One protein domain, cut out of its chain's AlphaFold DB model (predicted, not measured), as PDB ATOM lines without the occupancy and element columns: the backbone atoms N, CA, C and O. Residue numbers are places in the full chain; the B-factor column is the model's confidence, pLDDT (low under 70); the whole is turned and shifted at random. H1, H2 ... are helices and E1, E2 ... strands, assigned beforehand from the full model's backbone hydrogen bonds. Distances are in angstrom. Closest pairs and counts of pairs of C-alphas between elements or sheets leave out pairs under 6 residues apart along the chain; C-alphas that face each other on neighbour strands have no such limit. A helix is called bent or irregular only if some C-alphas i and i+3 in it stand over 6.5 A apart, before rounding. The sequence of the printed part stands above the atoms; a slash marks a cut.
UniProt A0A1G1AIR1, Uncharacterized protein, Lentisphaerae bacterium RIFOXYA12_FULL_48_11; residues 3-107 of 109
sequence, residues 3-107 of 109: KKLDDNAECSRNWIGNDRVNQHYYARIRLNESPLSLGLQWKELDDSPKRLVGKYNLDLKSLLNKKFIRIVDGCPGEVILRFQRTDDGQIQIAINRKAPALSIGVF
ATOM      1  N   LYS A   3      31.111 -37.569   8.924       95.69
ATOM      2  CA  LYS A   3      31.400 -38.778   8.150       95.69
ATOM      3  C   LYS A   3      31.851 -38.367   6.754       95.69
ATOM      4  O   LYS A   3      31.129 -37.623   6.101       95.69
ATOM      5  N   LYS A   4      33.014 -38.839   6.298       95.38
ATOM      6  CA  LYS A   4      33.429 -38.659   4.900       95.38
ATOM      7  C   LYS A   4      32.570 -39.555   4.001       95.38
ATOM      8  O   LYS A   4      32.263 -40.689   4.372       95.38
ATOM      9  N   LEU A   5      32.134 -39.011   2.877       95.44
ATOM     10  CA  LEU A   5      31.361 -39.695   1.846       95.44
ATOM     11  C   LEU A   5      32.269 -40.039   0.660       95.44
ATOM     12  O   LEU A   5      33.400 -39.560   0.588       95.44
ATOM     13  N   ASP A   6      31.756 -40.857  -0.258       95.81
ATOM     14  CA  ASP A   6      32.387 -41.069  -1.561       95.81
ATOM     15  C   ASP A   6      32.444 -39.751  -2.348       95.81
ATOM     16  O   ASP A   6      31.526 -38.928  -2.258       95.81
ATOM     17  N   ASP A   7      33.495 -39.551  -3.141       91.56
ATOM     18  CA  ASP A   7      33.671 -38.325  -3.922       91.56
ATOM     19  C   ASP A   7      32.592 -38.161  -5.012       91.56
ATOM     20  O   ASP A   7      32.322 -37.039  -5.448       91.56
ATOM     21  N   ASN A   8      31.882 -39.233  -5.382       91.94
ATOM     22  CA  ASN A   8      30.739 -39.208  -6.298       91.94
ATOM     23  C   ASN A   8      29.384 -39.033  -5.596       91.94
ATOM     24  O   ASN A   8      28.382 -38.826  -6.274       91.94
ATOM     25  N   ALA A   9      29.324 -39.057  -4.260       93.19
ATOM     26  CA  ALA A   9      28.063 -38.924  -3.530       93.19
ATOM     27  C   ALA A   9      27.362 -37.587  -3.831       93.19
ATOM     28  O   ALA A   9      28.008 -36.544  -3.952       93.19
ATOM     29  N   GLU A  10      26.037 -37.578  -3.912       93.12
ATOM     30  CA  GLU A  10      25.292 -36.324  -4.019       93.12
ATOM     31  C   GLU A  10      25.289 -35.578  -2.677       93.12
ATOM     32  O   GLU A  10      25.279 -36.179  -1.599       93.12
ATOM     33  N   CYS A  11      25.340 -34.248  -2.728       94.38
ATOM     34  CA  CYS A  11      25.347 -33.390  -1.545       94.38
ATOM     35  C   CYS A  11      24.286 -32.306  -1.685       94.38
ATOM     36  O   CYS A  11      24.152 -31.705  -2.750       94.38
ATOM     37  N   SER A  12      23.560 -32.029  -0.599       93.38
ATOM     38  CA  SER A  12      22.524 -30.993  -0.574       93.38
ATOM     39  C   SER A  12      23.115 -29.590  -0.668       93.38
ATOM     40  O   SER A  12      22.452 -28.663  -1.134       93.38
ATOM     41  N   ARG A  13      24.379 -29.423  -0.261       94.38
ATOM     42  CA  ARG A  13      25.142 -28.188  -0.436       94.38
ATOM     43  C   ARG A  13      26.493 -28.455  -1.079       94.38
ATOM     44  O   ARG A  13      27.150 -29.453  -0.793       94.38
ATOM     45  N   ASN A  14      26.930 -27.509  -1.904       95.00
ATOM     46  CA  ASN A  14      28.281 -27.457  -2.448       95.00
ATOM     47  C   ASN A  14      28.864 -26.081  -2.144       95.00
ATOM     48  O   ASN A  14      28.290 -25.066  -2.542       95.00
ATOM     49  N   TRP A  15      29.979 -26.047  -1.422       95.12
ATOM     50  CA  TRP A  15      30.644 -24.809  -1.027       95.12
ATOM     51  C   TRP A  15      32.067 -24.758  -1.550       95.12
ATOM     52  O   TRP A  15      32.746 -25.776  -1.678       95.12
ATOM     53  N   ILE A  16      32.507 -23.537  -1.835       93.12
ATOM     54  CA  ILE A  16      33.839 -23.243  -2.344       93.12
ATOM     55  C   ILE A  16      34.476 -22.259  -1.365       93.12
ATOM     56  O   ILE A  16      34.048 -21.107  -1.285       93.12
ATOM     57  N   GLY A  17      35.468 -22.720  -0.607       90.88
ATOM     58  CA  GLY A  17      36.335 -21.843   0.174       90.88
ATOM     59  C   GLY A  17      37.427 -21.219  -0.695       90.88
ATOM     60  O   GLY A  17      37.755 -21.745  -1.762       90.88
ATOM     61  N   ASN A  18      37.985 -20.094  -0.245       89.00
ATOM     62  CA  ASN A  18      39.149 -19.481  -0.874       89.00
ATOM     63  C   ASN A  18      40.162 -18.975   0.162       89.00
ATOM     64  O   ASN A  18      39.808 -18.712   1.315       89.00
ATOM     65  N   ASP A  19      41.421 -18.816  -0.253       85.75
ATOM     66  CA  ASP A  19      42.445 -18.249   0.630       85.75
ATOM     67  C   ASP A  19      42.391 -16.717   0.700       85.75
ATOM     68  O   ASP A  19      42.772 -16.142   1.722       85.75
ATOM     69  N   ARG A  20      41.832 -16.058  -0.330       82.38
ATOM     70  CA  ARG A  20      41.703 -14.590  -0.408       82.38
ATOM     71  C   ARG A  20      41.018 -13.978   0.816       82.38
ATOM     72  O   ARG A  20      41.420 -12.911   1.271       82.38
ATOM     73  N   VAL A  21      40.000 -14.638   1.371       74.12
ATOM     74  CA  VAL A  21      39.270 -14.144   2.551       74.12
ATOM     75  C   VAL A  21      39.882 -14.721   3.827       74.12
ATOM     76  O   VAL A  21      39.260 -15.485   4.563       74.12
ATOM     77  N   ASN A  22      41.138 -14.360   4.108       75.50
ATOM     78  CA  ASN A  22      41.849 -14.777   5.323       75.50
ATOM     79  C   ASN A  22      41.789 -16.301   5.567       75.50
ATOM     80  O   ASN A  22      41.622 -16.728   6.722       75.50
ATOM     81  N   GLN A  23      41.868 -17.094   4.489       82.00
ATOM     82  CA  GLN A  23      41.853 -18.562   4.515       82.00
ATOM     83  C   GLN A  23      40.667 -19.168   5.275       82.00
ATOM     84  O   GLN A  23      40.803 -20.191   5.947       82.00
ATOM     85  N   HIS A  24      39.492 -18.538   5.236       83.94
ATOM     86  CA  HIS A  24      38.314 -19.122   5.856       83.94
ATOM     87  C   HIS A  24      37.039 -18.870   5.067       83.94
ATOM     88  O   HIS A  24      36.867 -17.866   4.387       83.94
ATOM     89  N   TYR A  25      36.109 -19.798   5.230       90.12
ATOM     90  CA  TYR A  25      34.765 -19.724   4.690       90.12
ATOM     91  C   TYR A  25      33.790 -19.948   5.835       90.12
ATOM     92  O   TYR A  25      33.993 -20.849   6.646       90.12
ATOM     93  N   TYR A  26      32.729 -19.154   5.915       92.00
ATOM     94  CA  TYR A  26      31.646 -19.414   6.852       92.00
ATOM     95  C   TYR A  26      30.300 -19.352   6.148       92.00
ATOM     96  O   TYR A  26      30.088 -18.556   5.238       92.00
ATOM     97  N   ALA A  27      29.377 -20.175   6.623       92.88
ATOM     98  CA  ALA A  27      27.994 -20.159   6.195       92.88
ATOM     99  C   ALA A  27      27.074 -20.208   7.412       92.88
ATOM    100  O   ALA A  27      27.375 -20.850   8.424       92.88
ATOM    101  N   ARG A  28      25.937 -19.522   7.288       95.25
ATOM    102  CA  ARG A  28      24.799 -19.688   8.188       95.25
ATOM    103  C   ARG A  28      23.934 -20.818   7.649       95.25
ATOM    104  O   ARG A  28      23.603 -20.825   6.465       95.25
ATOM    105  N   ILE A  29      23.609 -21.770   8.510       95.62
ATOM    106  CA  ILE A  29      22.788 -22.936   8.175       95.62
ATOM    107  C   ILE A  29      21.768 -23.178   9.273       95.62
ATOM    108  O   ILE A  29      22.028 -22.891  10.447       95.62
ATOM    109  N   ARG A  30      20.613 -23.729   8.907       96.31
ATOM    110  CA  ARG A  30      19.600 -24.091   9.895       96.31
ATOM    111  C   ARG A  30      19.995 -25.403  10.563       96.31
ATOM    112  O   ARG A  30      20.399 -26.361   9.912       96.31
ATOM    113  N   LEU A  31      19.843 -25.477  11.879       96.06
ATOM    114  CA  LEU A  31      20.185 -26.657  12.674       96.06
ATOM    115  C   LEU A  31      19.329 -27.881  12.297       96.06
ATOM    116  O   LEU A  31      19.762 -29.018  12.486       96.06
ATOM    117  N   ASN A  32      18.130 -27.661  11.745       95.88
ATOM    118  CA  ASN A  32      17.256 -28.725  11.242       95.88
ATOM    119  C   ASN A  32      17.715 -29.320   9.897       95.88
ATOM    120  O   ASN A  32      17.191 -30.356   9.510       95.88
ATOM    121  N   GLU A  33      18.723 -28.739   9.238       94.94
ATOM    122  CA  GLU A  33      19.409 -29.357   8.093       94.94
ATOM    123  C   GLU A  33      20.334 -30.505   8.529       94.94
ATOM    124  O   GLU A  33      20.983 -31.127   7.698       94.94
ATOM    125  N   SER A  34      20.430 -30.787   9.834       94.50
ATOM    126  CA  SER A  34      21.204 -31.908  10.357       94.50
ATOM    127  C   SER A  34      20.490 -33.249  10.105       94.50
ATOM    128  O   SER A  34      19.362 -33.411  10.578       94.50
ATOM    129  N   PRO A  35      21.157 -34.257   9.517       95.56
ATOM    130  CA  PRO A  35      22.556 -34.247   9.093       95.56
ATOM    131  C   PRO A  35      22.740 -33.587   7.709       95.56
ATOM    132  O   PRO A  35      21.999 -33.873   6.771       95.56
ATOM    133  N   LEU A  36      23.734 -32.702   7.592       96.56
ATOM    134  CA  LEU A  36      23.994 -31.906   6.391       96.56
ATOM    135  C   LEU A  36      24.988 -32.621   5.467       96.56
ATOM    136  O   LEU A  36      26.154 -32.775   5.834       96.56
ATOM    137  N   SER A  37      24.572 -32.966   4.245       96.69
ATOM    138  CA  SER A  37      25.485 -33.442   3.200       96.69
ATOM    139  C   SER A  37      26.134 -32.273   2.444       96.69
ATOM    140  O   SER A  37      25.467 -31.450   1.818       96.69
ATOM    141  N   LEU A  38      27.461 -32.188   2.512       97.00
ATOM    142  CA  LEU A  38      28.254 -31.072   2.007       97.00
ATOM    143  C   LEU A  38      29.389 -31.560   1.106       97.00
ATOM    144  O   LEU A  38      30.263 -32.298   1.560       97.00
ATOM    145  N   GLY A  39      29.440 -31.050  -0.121       97.25
ATOM    146  CA  GLY A  39      30.643 -31.051  -0.944       97.25
ATOM    147  C   GLY A  39      31.472 -29.802  -0.672       97.25
ATOM    148  O   GLY A  39      30.982 -28.686  -0.849       97.25
ATOM    149  N   LEU A  40      32.721 -29.978  -0.241       96.81
ATOM    150  CA  LEU A  40      33.642 -28.874   0.011       96.81
ATOM    151  C   LEU A  40      34.738 -28.843  -1.051       96.81
ATOM    152  O   LEU A  40      35.488 -29.803  -1.231       96.81
ATOM    153  N   GLN A  41      34.851 -27.704  -1.719       95.56
ATOM    154  CA  GLN A  41      35.929 -27.385  -2.642       95.56
ATOM    155  C   GLN A  41      36.737 -26.203  -2.102       95.56
ATOM    156  O   GLN A  41      36.236 -25.412  -1.301       95.56
ATOM    157  N   TRP A  42      37.980 -26.071  -2.554       94.81
ATOM    158  CA  TRP A  42      38.864 -24.976  -2.163       94.81
ATOM    159  C   TRP A  42      39.677 -24.467  -3.350       94.81
ATOM    160  O   TRP A  42      39.984 -25.231  -4.270       94.81
ATOM    161  N   LYS A  43      40.016 -23.180  -3.334       92.69
ATOM    162  CA  LYS A  43      40.893 -22.530  -4.315       92.69
ATOM    163  C   LYS A  43      41.802 -21.516  -3.622       92.69
ATOM    164  O   LYS A  43      41.431 -20.966  -2.590       92.69
ATOM    165  N   GLU A  44      42.981 -21.256  -4.172       89.00
ATOM    166  CA  GLU A  44      43.908 -20.265  -3.600       89.00
ATOM    167  C   GLU A  44      43.403 -18.842  -3.854       89.00
ATOM    168  O   GLU A  44      43.070 -18.109  -2.921       89.00
ATOM    169  N   LEU A  45      43.263 -18.476  -5.128       85.31
ATOM    170  CA  LEU A  45      42.799 -17.163  -5.573       85.31
ATOM    171  C   LEU A  45      41.455 -17.265  -6.297       85.31
ATOM    172  O   LEU A  45      40.923 -18.353  -6.529       85.31
ATOM    173  N   ASP A  46      40.882 -16.113  -6.646       83.44
ATOM    174  CA  ASP A  46      39.568 -16.064  -7.287       83.44
ATOM    175  C   ASP A  46      39.561 -16.740  -8.667       83.44
ATOM    176  O   ASP A  46      38.600 -17.457  -8.961       83.44
ATOM    177  N   ASP A  47      40.662 -16.641  -9.414       86.62
ATOM    178  CA  ASP A  47      40.832 -17.252 -10.740       86.62
ATOM    179  C   ASP A  47      41.513 -18.634 -10.701       86.62
ATOM    180  O   ASP A  47      41.679 -19.286 -11.732       86.62
ATOM    181  N   SER A  48      41.907 -19.114  -9.516       88.75
ATOM    182  CA  SER A  48      42.537 -20.430  -9.373       88.75
ATOM    183  C   SER A  48      41.532 -21.567  -9.603       88.75
ATOM    184  O   SER A  48      40.361 -21.455  -9.214       88.75
ATOM    185  N   PRO A  49      41.978 -22.717 -10.149       90.00
ATOM    186  CA  PRO A  49      41.127 -23.890 -10.260       90.00
ATOM    187  C   PRO A  49      40.668 -24.355  -8.874       90.00
ATOM    188  O   PRO A  49      41.449 -24.453  -7.924       90.00
ATOM    189  N   LYS A  50      39.377 -24.676  -8.765       92.94
ATOM    190  CA  LYS A  50      38.801 -25.276  -7.558       92.94
ATOM    191  C   LYS A  50      39.185 -26.751  -7.467       92.94
ATOM    192  O   LYS A  50      39.029 -27.495  -8.434       92.94
ATOM    193  N   ARG A  51      39.630 -27.190  -6.293       94.06
ATOM    194  CA  ARG A  51      39.953 -28.593  -5.999       94.06
ATOM    195  C   ARG A  51      38.982 -29.148  -4.970       94.06
ATOM    196  O   ARG A  51      38.584 -28.441  -4.045       94.06
ATOM    197  N   LEU A  52      38.577 -30.403  -5.141       95.50
ATOM    198  CA  LEU A  52      37.736 -31.091  -4.166       95.50
ATOM    199  C   LEU A  52      38.562 -31.379  -2.906       95.50
ATOM    200  O   LEU A  52      39.612 -32.008  -2.989       95.50
ATOM    201  N   VAL A  53      38.078 -30.924  -1.751       95.56
ATOM    202  CA  VAL A  53      38.631 -31.295  -0.438       95.56
ATOM    203  C   VAL A  53      38.007 -32.612   0.022       95.56
ATOM    204  O   VAL A  53      38.687 -33.503   0.532       95.56
ATOM    205  N   GLY A  54      36.696 -32.738  -0.186       96.31
ATOM    206  CA  GLY A  54      35.947 -33.957   0.065       96.31
ATOM    207  C   GLY A  54      34.450 -33.704   0.148       96.31
ATOM    208  O   GLY A  54      33.981 -32.561   0.134       96.31
ATOM    209  N   LYS A  55      33.702 -34.797   0.267       97.62
ATOM    210  CA  LYS A  55      32.270 -34.788   0.562       97.62
ATOM    211  C   LYS A  55      32.025 -35.349   1.953       97.62
ATOM    212  O   LYS A  55      32.681 -36.302   2.375       97.62
ATOM    213  N   TYR A  56      31.096 -34.748   2.684       97.12
ATOM    214  CA  TYR A  56      30.890 -35.027   4.101       97.12
ATOM    215  C   TYR A  56      29.415 -35.068   4.452       97.12
ATOM    216  O   TYR A  56      28.613 -34.340   3.883       97.12
ATOM    217  N   ASN A  57      29.079 -35.863   5.460       97.06
ATOM    218  CA  ASN A  57      27.828 -35.752   6.184       97.06
ATOM    219  C   ASN A  57      28.105 -35.211   7.593       97.06
ATOM    220  O   ASN A  57      28.837 -35.832   8.375       97.06
ATOM    221  N   LEU A  58      27.563 -34.035   7.894       97.06
ATOM    222  CA  LEU A  58      27.828 -33.266   9.103       97.06
ATOM    223  C   LEU A  58      26.628 -33.348  10.045       97.06
ATOM    224  O   LEU A  58      25.541 -32.861   9.752       97.06
ATOM    225  N   ASP A  59      26.839 -33.918  11.222       97.06
ATOM    226  CA  ASP A  59      25.866 -33.869  12.307       97.06
ATOM    227  C   ASP A  59      26.061 -32.558  13.076       97.06
ATOM    228  O   ASP A  59      26.936 -32.439  13.944       97.06
ATOM    229  N   LEU A  60      25.253 -31.561  12.710       96.62
ATOM    230  CA  LEU A  60      25.342 -30.197  13.229       96.62
ATOM    231  C   LEU A  60      25.024 -30.145  14.724       96.62
ATOM    232  O   LEU A  60      25.643 -29.374  15.452       96.62
ATOM    233  N   LYS A  61      24.111 -30.998  15.202       96.56
ATOM    234  CA  LYS A  61      23.757 -31.076  16.626       96.56
ATOM    235  C   LYS A  61      24.952 -31.553  17.449       96.56
ATOM    236  O   LYS A  61      25.302 -30.920  18.444       96.56
ATOM    237  N   SER A  62      25.639 -32.602  16.995       96.69
ATOM    238  CA  SER A  62      26.878 -33.066  17.632       96.69
ATOM    239  C   SER A  62      28.000 -32.025  17.566       96.69
ATOM    240  O   SER A  62      28.710 -31.829  18.553       96.69
ATOM    241  N   LEU A  63      28.185 -31.360  16.418       96.25
ATOM    242  CA  LEU A  63      29.195 -30.306  16.250       96.25
ATOM    243  C   LEU A  63      28.952 -29.127  17.198       96.25
ATOM    244  O   LEU A  63      29.904 -28.616  17.793       96.25
ATOM    245  N   LEU A  64      27.689 -28.730  17.368       95.88
ATOM    246  CA  LEU A  64      27.282 -27.665  18.279       95.88
ATOM    247  C   LEU A  64      27.502 -28.070  19.739       95.88
ATOM    248  O   LEU A  64      28.124 -27.323  20.489       95.88
ATOM    249  N   ASN A  65      27.067 -29.274  20.126       95.88
ATOM    250  CA  ASN A  65      27.239 -29.787  21.487       95.88
ATOM    251  C   ASN A  65      28.722 -29.839  21.901       95.88
ATOM    252  O   ASN A  65      29.078 -29.516  23.031       95.88
ATOM    253  N   LYS A  66      29.612 -30.182  20.961       95.62
ATOM    254  CA  LYS A  66      31.065 -30.190  21.185       95.62
ATOM    255  C   LYS A  66      31.756 -28.842  20.930       95.62
ATOM    256  O   LYS A  66      32.980 -28.789  20.959       95.62
ATOM    257  N   LYS A  67      31.002 -27.761  20.700       95.44
ATOM    258  CA  LYS A  67      31.509 -26.385  20.539       95.44
ATOM    259  C   LYS A  67      32.487 -26.189  19.366       95.44
ATOM    260  O   LYS A  67      33.376 -25.347  19.441       95.44
ATOM    261  N   PHE A  68      32.308 -26.922  18.265       96.38
ATOM    262  CA  PHE A  68      33.037 -26.658  17.009       96.38
ATOM    263  C   PHE A  68      32.319 -25.654  16.101       96.38
ATOM    264  O   PHE A  68      32.949 -25.011  15.262       96.38
ATOM    265  N   ILE A  69      31.009 -25.500  16.293       96.50
ATOM    266  CA  ILE A  69      30.165 -24.476  15.670       96.50
ATOM    267  C   ILE A  69      29.390 -23.735  16.762       96.50
ATOM    268  O   ILE A  69      29.351 -24.186  17.908       96.50
ATOM    269  N   ARG A  70      28.763 -22.606  16.421       96.00
ATOM    270  CA  ARG A  70      27.979 -21.800  17.372       96.00
ATOM    271  C   ARG A  70      26.635 -21.379  16.801       96.00
ATOM    272  O   ARG A  70      26.504 -21.287  15.584       96.00
ATOM    273  N   ILE A  71      25.679 -21.083  17.678       96.62
ATOM    274  CA  ILE A  71      24.402 -20.458  17.311       96.62
ATOM    275  C   ILE A  71      24.658 -19.027  16.813       96.62
ATOM    276  O   ILE A  71      25.598 -18.366  17.263       96.62
ATOM    277  N   VAL A  72      23.854 -18.577  15.853       95.56
ATOM    278  CA  VAL A  72      23.826 -17.176  15.415       95.56
ATOM    279  C   VAL A  72      23.088 -16.343  16.467       95.56
ATOM    280  O   VAL A  72      21.950 -16.649  16.822       95.56
ATOM    281  N   ASP A  73      23.726 -15.284  16.958       92.81
ATOM    282  CA  ASP A  73      23.159 -14.417  17.996       92.81
ATOM    283  C   ASP A  73      21.816 -13.819  17.535       92.81
ATOM    284  O   ASP A  73      21.717 -13.264  16.443       92.81
ATOM    285  N   GLY A  74      20.770 -13.976  18.351       92.38
ATOM    286  CA  GLY A  74      19.410 -13.529  18.022       92.38
ATOM    287  C   GLY A  74      18.633 -14.419  17.038       92.38
ATOM    288  O   GLY A  74      17.463 -14.145  16.785       92.38
ATOM    289  N   CYS A  75      19.226 -15.500  16.516       93.12
ATOM    290  CA  CYS A  75      18.576 -16.423  15.577       93.12
ATOM    291  C   CYS A  75      18.628 -17.869  16.106       93.12
ATOM    292  O   CYS A  75      19.420 -18.690  15.625       93.12
ATOM    293  N   PRO A  76      17.804 -18.211  17.117       86.25
ATOM    294  CA  PRO A  76      17.747 -19.570  17.640       86.25
ATOM    295  C   PRO A  76      17.340 -20.541  16.524       86.25
ATOM    296  O   PRO A  76      16.346 -20.340  15.833       86.25
ATOM    297  N   GLY A  77      18.133 -21.595  16.336       93.56
ATOM    298  CA  GLY A  77      17.940 -22.565  15.256       93.56
ATOM    299  C   GLY A  77      18.842 -22.353  14.042       93.56
ATOM    300  O   GLY A  77      18.881 -23.231  13.184       93.56
ATOM    301  N   GLU A  78      19.622 -21.272  13.986       97.00
ATOM    302  CA  GLU A  78      20.699 -21.107  13.007       97.00
ATOM    303  C   GLU A  78      22.069 -21.258  13.660       97.00
ATOM    304  O   GLU A  78      22.300 -20.819  14.787       97.00
ATOM    305  N   VAL A  79      23.002 -21.873  12.937       96.94
ATOM    306  CA  VAL A  79      24.391 -22.040  13.365       96.94
ATOM    307  C   VAL A  79      25.358 -21.504  12.317       96.94
ATOM    308  O   VAL A  79      25.072 -21.505  11.119       96.94
ATOM    309  N   ILE A  80      26.526 -21.058  12.778       96.50
ATOM    310  CA  ILE A  80      27.650 -20.672  11.927       96.50
ATOM    311  C   ILE A  80      28.591 -21.860  11.808       96.50
ATOM    312  O   ILE A  80      29.237 -22.253  12.784       96.50
ATOM    313  N   LEU A  81      28.701 -22.387  10.595       95.75
ATOM    314  CA  LEU A  81      29.697 -23.380  10.235       95.75
ATOM    315  C   LEU A  81      30.846 -22.667   9.525       95.75
ATOM    316  O   LEU A  81      30.647 -22.066   8.472       95.75
ATOM    317  N   ARG A  82      32.035 -22.709  10.127       95.44
ATOM    318  CA  ARG A  82      33.238 -22.060   9.608       95.44
ATOM    319  C   ARG A  82      34.309 -23.097   9.305       95.44
ATOM    320  O   ARG A  82      34.706 -23.841  10.198       95.44
ATOM    321  N   PHE A  83      34.799 -23.079   8.073       95.50
ATOM    322  CA  PHE A  83      36.003 -23.775   7.646       95.50
ATOM    323  C   PHE A  83      37.171 -22.806   7.639       95.50
ATOM    324  O   PHE A  83      37.017 -21.649   7.252       95.50
ATOM    325  N   GLN A  84      38.339 -23.280   8.032       93.75
ATOM    326  CA  GLN A  84      39.591 -22.558   7.887       93.75
ATOM    327  C   GLN A  84      40.640 -23.473   7.279       93.75
ATOM    328  O   GLN A  84      40.661 -24.665   7.590       93.75
ATOM    329  N   ARG A  85      41.508 -22.903   6.449       92.62
ATOM    330  CA  ARG A  85      42.755 -23.537   6.053       92.62
ATOM    331  C   ARG A  85      43.873 -23.046   6.966       92.62
ATOM    332  O   ARG A  85      43.891 -21.880   7.349       92.62
ATOM    333  N   THR A  86      44.756 -23.947   7.355       90.88
ATOM    334  CA  THR A  86      46.005 -23.639   8.058       90.88
ATOM    335  C   THR A  86      47.168 -23.573   7.070       90.88
ATOM    336  O   THR A  86      47.070 -24.063   5.943       90.88
ATOM    337  N   ASP A  87      48.295 -22.997   7.487       88.50
ATOM    338  CA  ASP A  87      49.458 -22.811   6.609       88.50
ATOM    339  C   ASP A  87      50.066 -24.141   6.118       88.50
ATOM    340  O   ASP A  87      50.577 -24.213   5.003       88.50
ATOM    341  N   ASP A  88      49.926 -25.225   6.888       89.56
ATOM    342  CA  ASP A  88      50.309 -26.596   6.502       89.56
ATOM    343  C   ASP A  88      49.293 -27.286   5.561       89.56
ATOM    344  O   ASP A  88      49.459 -28.448   5.177       89.56
ATOM    345  N   GLY A  89      48.231 -26.574   5.175       90.81
ATOM    346  CA  GLY A  89      47.216 -27.035   4.239       90.81
ATOM    347  C   GLY A  89      46.090 -27.863   4.851       90.81
ATOM    348  O   GLY A  89      45.280 -28.401   4.101       90.81
ATOM    349  N   GLN A  90      45.980 -27.984   6.176       94.81
ATOM    350  CA  GLN A  90      44.823 -28.656   6.779       94.81
ATOM    351  C   GLN A  90      43.567 -27.797   6.637       94.81
ATOM    352  O   GLN A  90      43.584 -26.591   6.870       94.81
ATOM    353  N   ILE A  91      42.447 -28.436   6.307       95.06
ATOM    354  CA  ILE A  91      41.119 -27.830   6.353       95.06
ATOM    355  C   ILE A  91      40.441 -28.269   7.646       95.06
ATOM    356  O   ILE A  91      40.297 -29.462   7.922       95.06
ATOM    357  N   GLN A  92      40.003 -27.292   8.435       96.25
ATOM    358  CA  GLN A  92      39.457 -27.502   9.770       96.25
ATOM    359  C   GLN A  92      38.115 -26.800   9.955       96.25
ATOM    360  O   GLN A  92      37.887 -25.735   9.386       96.25
ATOM    361  N   ILE A  93      37.261 -27.345  10.821       96.44
ATOM    362  CA  ILE A  93      36.074 -26.659  11.343       96.44
ATOM    363  C   ILE A  93      36.396 -26.081  12.717       96.44
ATOM    364  O   ILE A  93      36.800 -26.821  13.615       96.44
ATOM    365  N   ALA A  94      36.192 -24.775  12.888       95.25
ATOM    366  CA  ALA A  94      36.389 -24.095  14.166       95.25
ATOM    367  C   ALA A  94      35.588 -22.792  14.244       95.25
ATOM    368  O   ALA A  94      35.553 -22.017  13.282       95.25
ATOM    369  N   ILE A  95      35.039 -22.493  15.426       94.44
ATOM    370  CA  ILE A  95      34.292 -21.251  15.699       94.44
ATOM    371  C   ILE A  95      35.139 -20.010  15.377       94.44
ATOM    372  O   ILE A  95      34.638 -19.028  14.831       94.44
ATOM    373  N   ASN A  96      36.426 -20.050  15.715       91.38
ATOM    374  CA  ASN A  96      37.421 -19.027  15.412       91.38
ATOM    375  C   ASN A  96      38.829 -19.654  15.444       91.38
ATOM    376  O   ASN A  96      38.972 -20.829  15.774       91.38
ATOM    377  N   ARG A  97      39.872 -18.871  15.134       86.50
ATOM    378  CA  ARG A  97      41.266 -19.357  15.066       86.50
ATOM    379  C   ARG A  97      41.859 -19.829  16.405       86.50
ATOM    380  O   ARG A  97      42.861 -20.526  16.386       86.50
ATOM    381  N   LYS A  98      41.287 -19.430  17.547       88.38
ATOM    382  CA  LYS A  98      41.774 -19.777  18.898       88.38
ATOM    383  C   LYS A  98      40.984 -20.918  19.550       88.38
ATOM    384  O   LYS A  98      41.376 -21.404  20.605       88.38
ATOM    385  N   ALA A  99      39.848 -21.298  18.973       91.06
ATOM    386  CA  ALA A  99      38.994 -22.353  19.496       91.06
ATOM    387  C   ALA A  99      39.534 -23.741  19.112       91.06
ATOM    388  O   ALA A  99      40.269 -23.856  18.129       91.06
ATOM    389  N   PRO A 100      39.127 -24.807  19.828       92.50
ATOM    390  CA  PRO A 100      39.337 -26.171  19.365       92.50
ATOM    391  C   PRO A 100      38.858 -26.341  17.922       92.50
ATOM    392  O   PRO A 100      37.766 -25.898  17.555       92.50
ATOM    393  N   ALA A 101      39.692 -26.985  17.113       94.50
ATOM    394  CA  ALA A 101      39.461 -27.180  15.693       94.50
ATOM    395  C   ALA A 101      39.380 -28.672  15.366       94.50
ATOM    396  O   ALA A 101      40.072 -29.492  15.970       94.50
ATOM    397  N   LEU A 102      38.528 -29.027  14.407       95.19
ATOM    398  CA  LEU A 102      38.371 -30.394  13.923       95.19
ATOM    399  C   LEU A 102      38.878 -30.481  12.485       95.19
ATOM    400  O   LEU A 102      38.277 -29.873  11.603       95.19
ATOM    401  N   SER A 103      39.966 -31.221  12.248       95.25
ATOM    402  CA  SER A 103      40.461 -31.458  10.883       95.25
ATOM    403  C   SER A 103      39.501 -32.362  10.109       95.25
ATOM    404  O   SER A 103      38.991 -33.346  10.648       95.25
ATOM    405  N   ILE A 104      39.238 -32.007   8.852       94.69
ATOM    406  CA  ILE A 104      38.308 -32.730   7.973       94.69
ATOM    407  C   ILE A 104      38.914 -33.094   6.615       94.69
ATOM    408  O   ILE A 104      38.352 -33.921   5.896       94.69
ATOM    409  N   GLY A 105      40.036 -32.488   6.234       93.62
ATOM    410  CA  GLY A 105      40.639 -32.682   4.922       93.62
ATOM    411  C   GLY A 105      41.907 -31.863   4.751       93.62
ATOM    412  O   GLY A 105      42.337 -31.164   5.664       93.62
ATOM    413  N   VAL A 106      42.498 -31.952   3.564       93.88
ATOM    414  CA  VAL A 106      43.754 -31.277   3.232       93.88
ATOM    415  C   VAL A 106      43.610 -30.597   1.877       93.88
ATOM    416  O   VAL A 106      43.061 -31.170   0.940       93.88
ATOM    417  N   PHE A 107      44.135 -29.385   1.779       90.94
ATOM    418  CA  PHE A 107      44.365 -28.648   0.551       90.94
ATOM    419  C   PHE A 107      45.799 -28.113   0.590       90.94
ATOM    420  O   PHE A 107      46.115 -27.190   1.344       90.94
TER     421      PHE A 107
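What this domain is: This is residues 3 to 107 of the 109 residues of an uncharacterized protein of Lentisphaerae bacterium RIFOXYA12_FULL_48_11 (UniProt A0A1G1AIR1). Two strongly twisted sheets stand face to face as a sandwich that comes close to a flattened barrel: E1 and E2 come together along one side, E4 and E8 along the other, and the short helix H1 sits at one end. The larger sheet is E2, E5, E6, E7 and E8, built on the long bent strand E6; the smaller is E1, E3 and E4, and residues 3 to 4 add a short pairing beside E4. The printed part has 105 residues, with eight named strands and one named helix in the order E1 E2 E3 E4 H1 E5 E6 E7 E8, and its class is mostly strand. The smaller sheet has the order E1 E3 E4 and is mixed; the neighbours in the branched sheet are antiparallel. The whole is compact, with a radius of gyration of the C-alphas of 13.2 A and spans of 37 by 32 by 20 A.

Where its parts are: Find C-alpha 13 at (25.142, -28.188, -0.436), where E1, residues 13 to 18, begins. Next come E2, residues 24 to 30, 19.8 A, E3, residues 36 to 43, 22.1 A, and E4, residues 51 to 58, 19.9 A. H1 is residues 60 to 65, 8.5 A. After it read E5, residues 70 to 72, and E6, residues 75 to 85, 26.9 A, which bends by 64 degrees at residue 78. E7 is residues 90 to 93, and E8, residues 102 to 106, ends at C-alpha 106 at (43.754, -31.277, 3.232).

How they stand to each other: Start at E6: E2 lies on one side of it, with N 27 and O 81 2.9 A apart, and E5 and E7 on the other side, with N 80 and O 70, and N 84 and O 92, each 2.8 A apart. E5 E6 E7 E8 form a meander, each strand the antiparallel neighbour of the one before; N 91 and O 105 of E7 and E8 are 2.8 A apart. In the other sheet E3 is parallel to E1, with N 15 and O 39 2.9 A apart, and antiparallel to E4 in a hairpin, with N 38 and O 56 2.8 A apart. The facing parts of the two sheets are 9.1 A centre to centre. The closest C-alphas of E1 and E2 are Gly 17 and Tyr 25, 5.2 A; of E4 and E8, Val 53 and Gly 105, 5.9 A. H1 is on the branched sheet at a height of 7.9 A, and its O i to N i+4 pairs are within hydrogen-bond range.

The domain as a whole: The C-alphas of Asp 47 and Asn 65, the two farthest apart, are 37.2 A apart. The printed part has no cut and no long link. The mean pLDDT of the printed part is 93.2, and no printed residue is under 70.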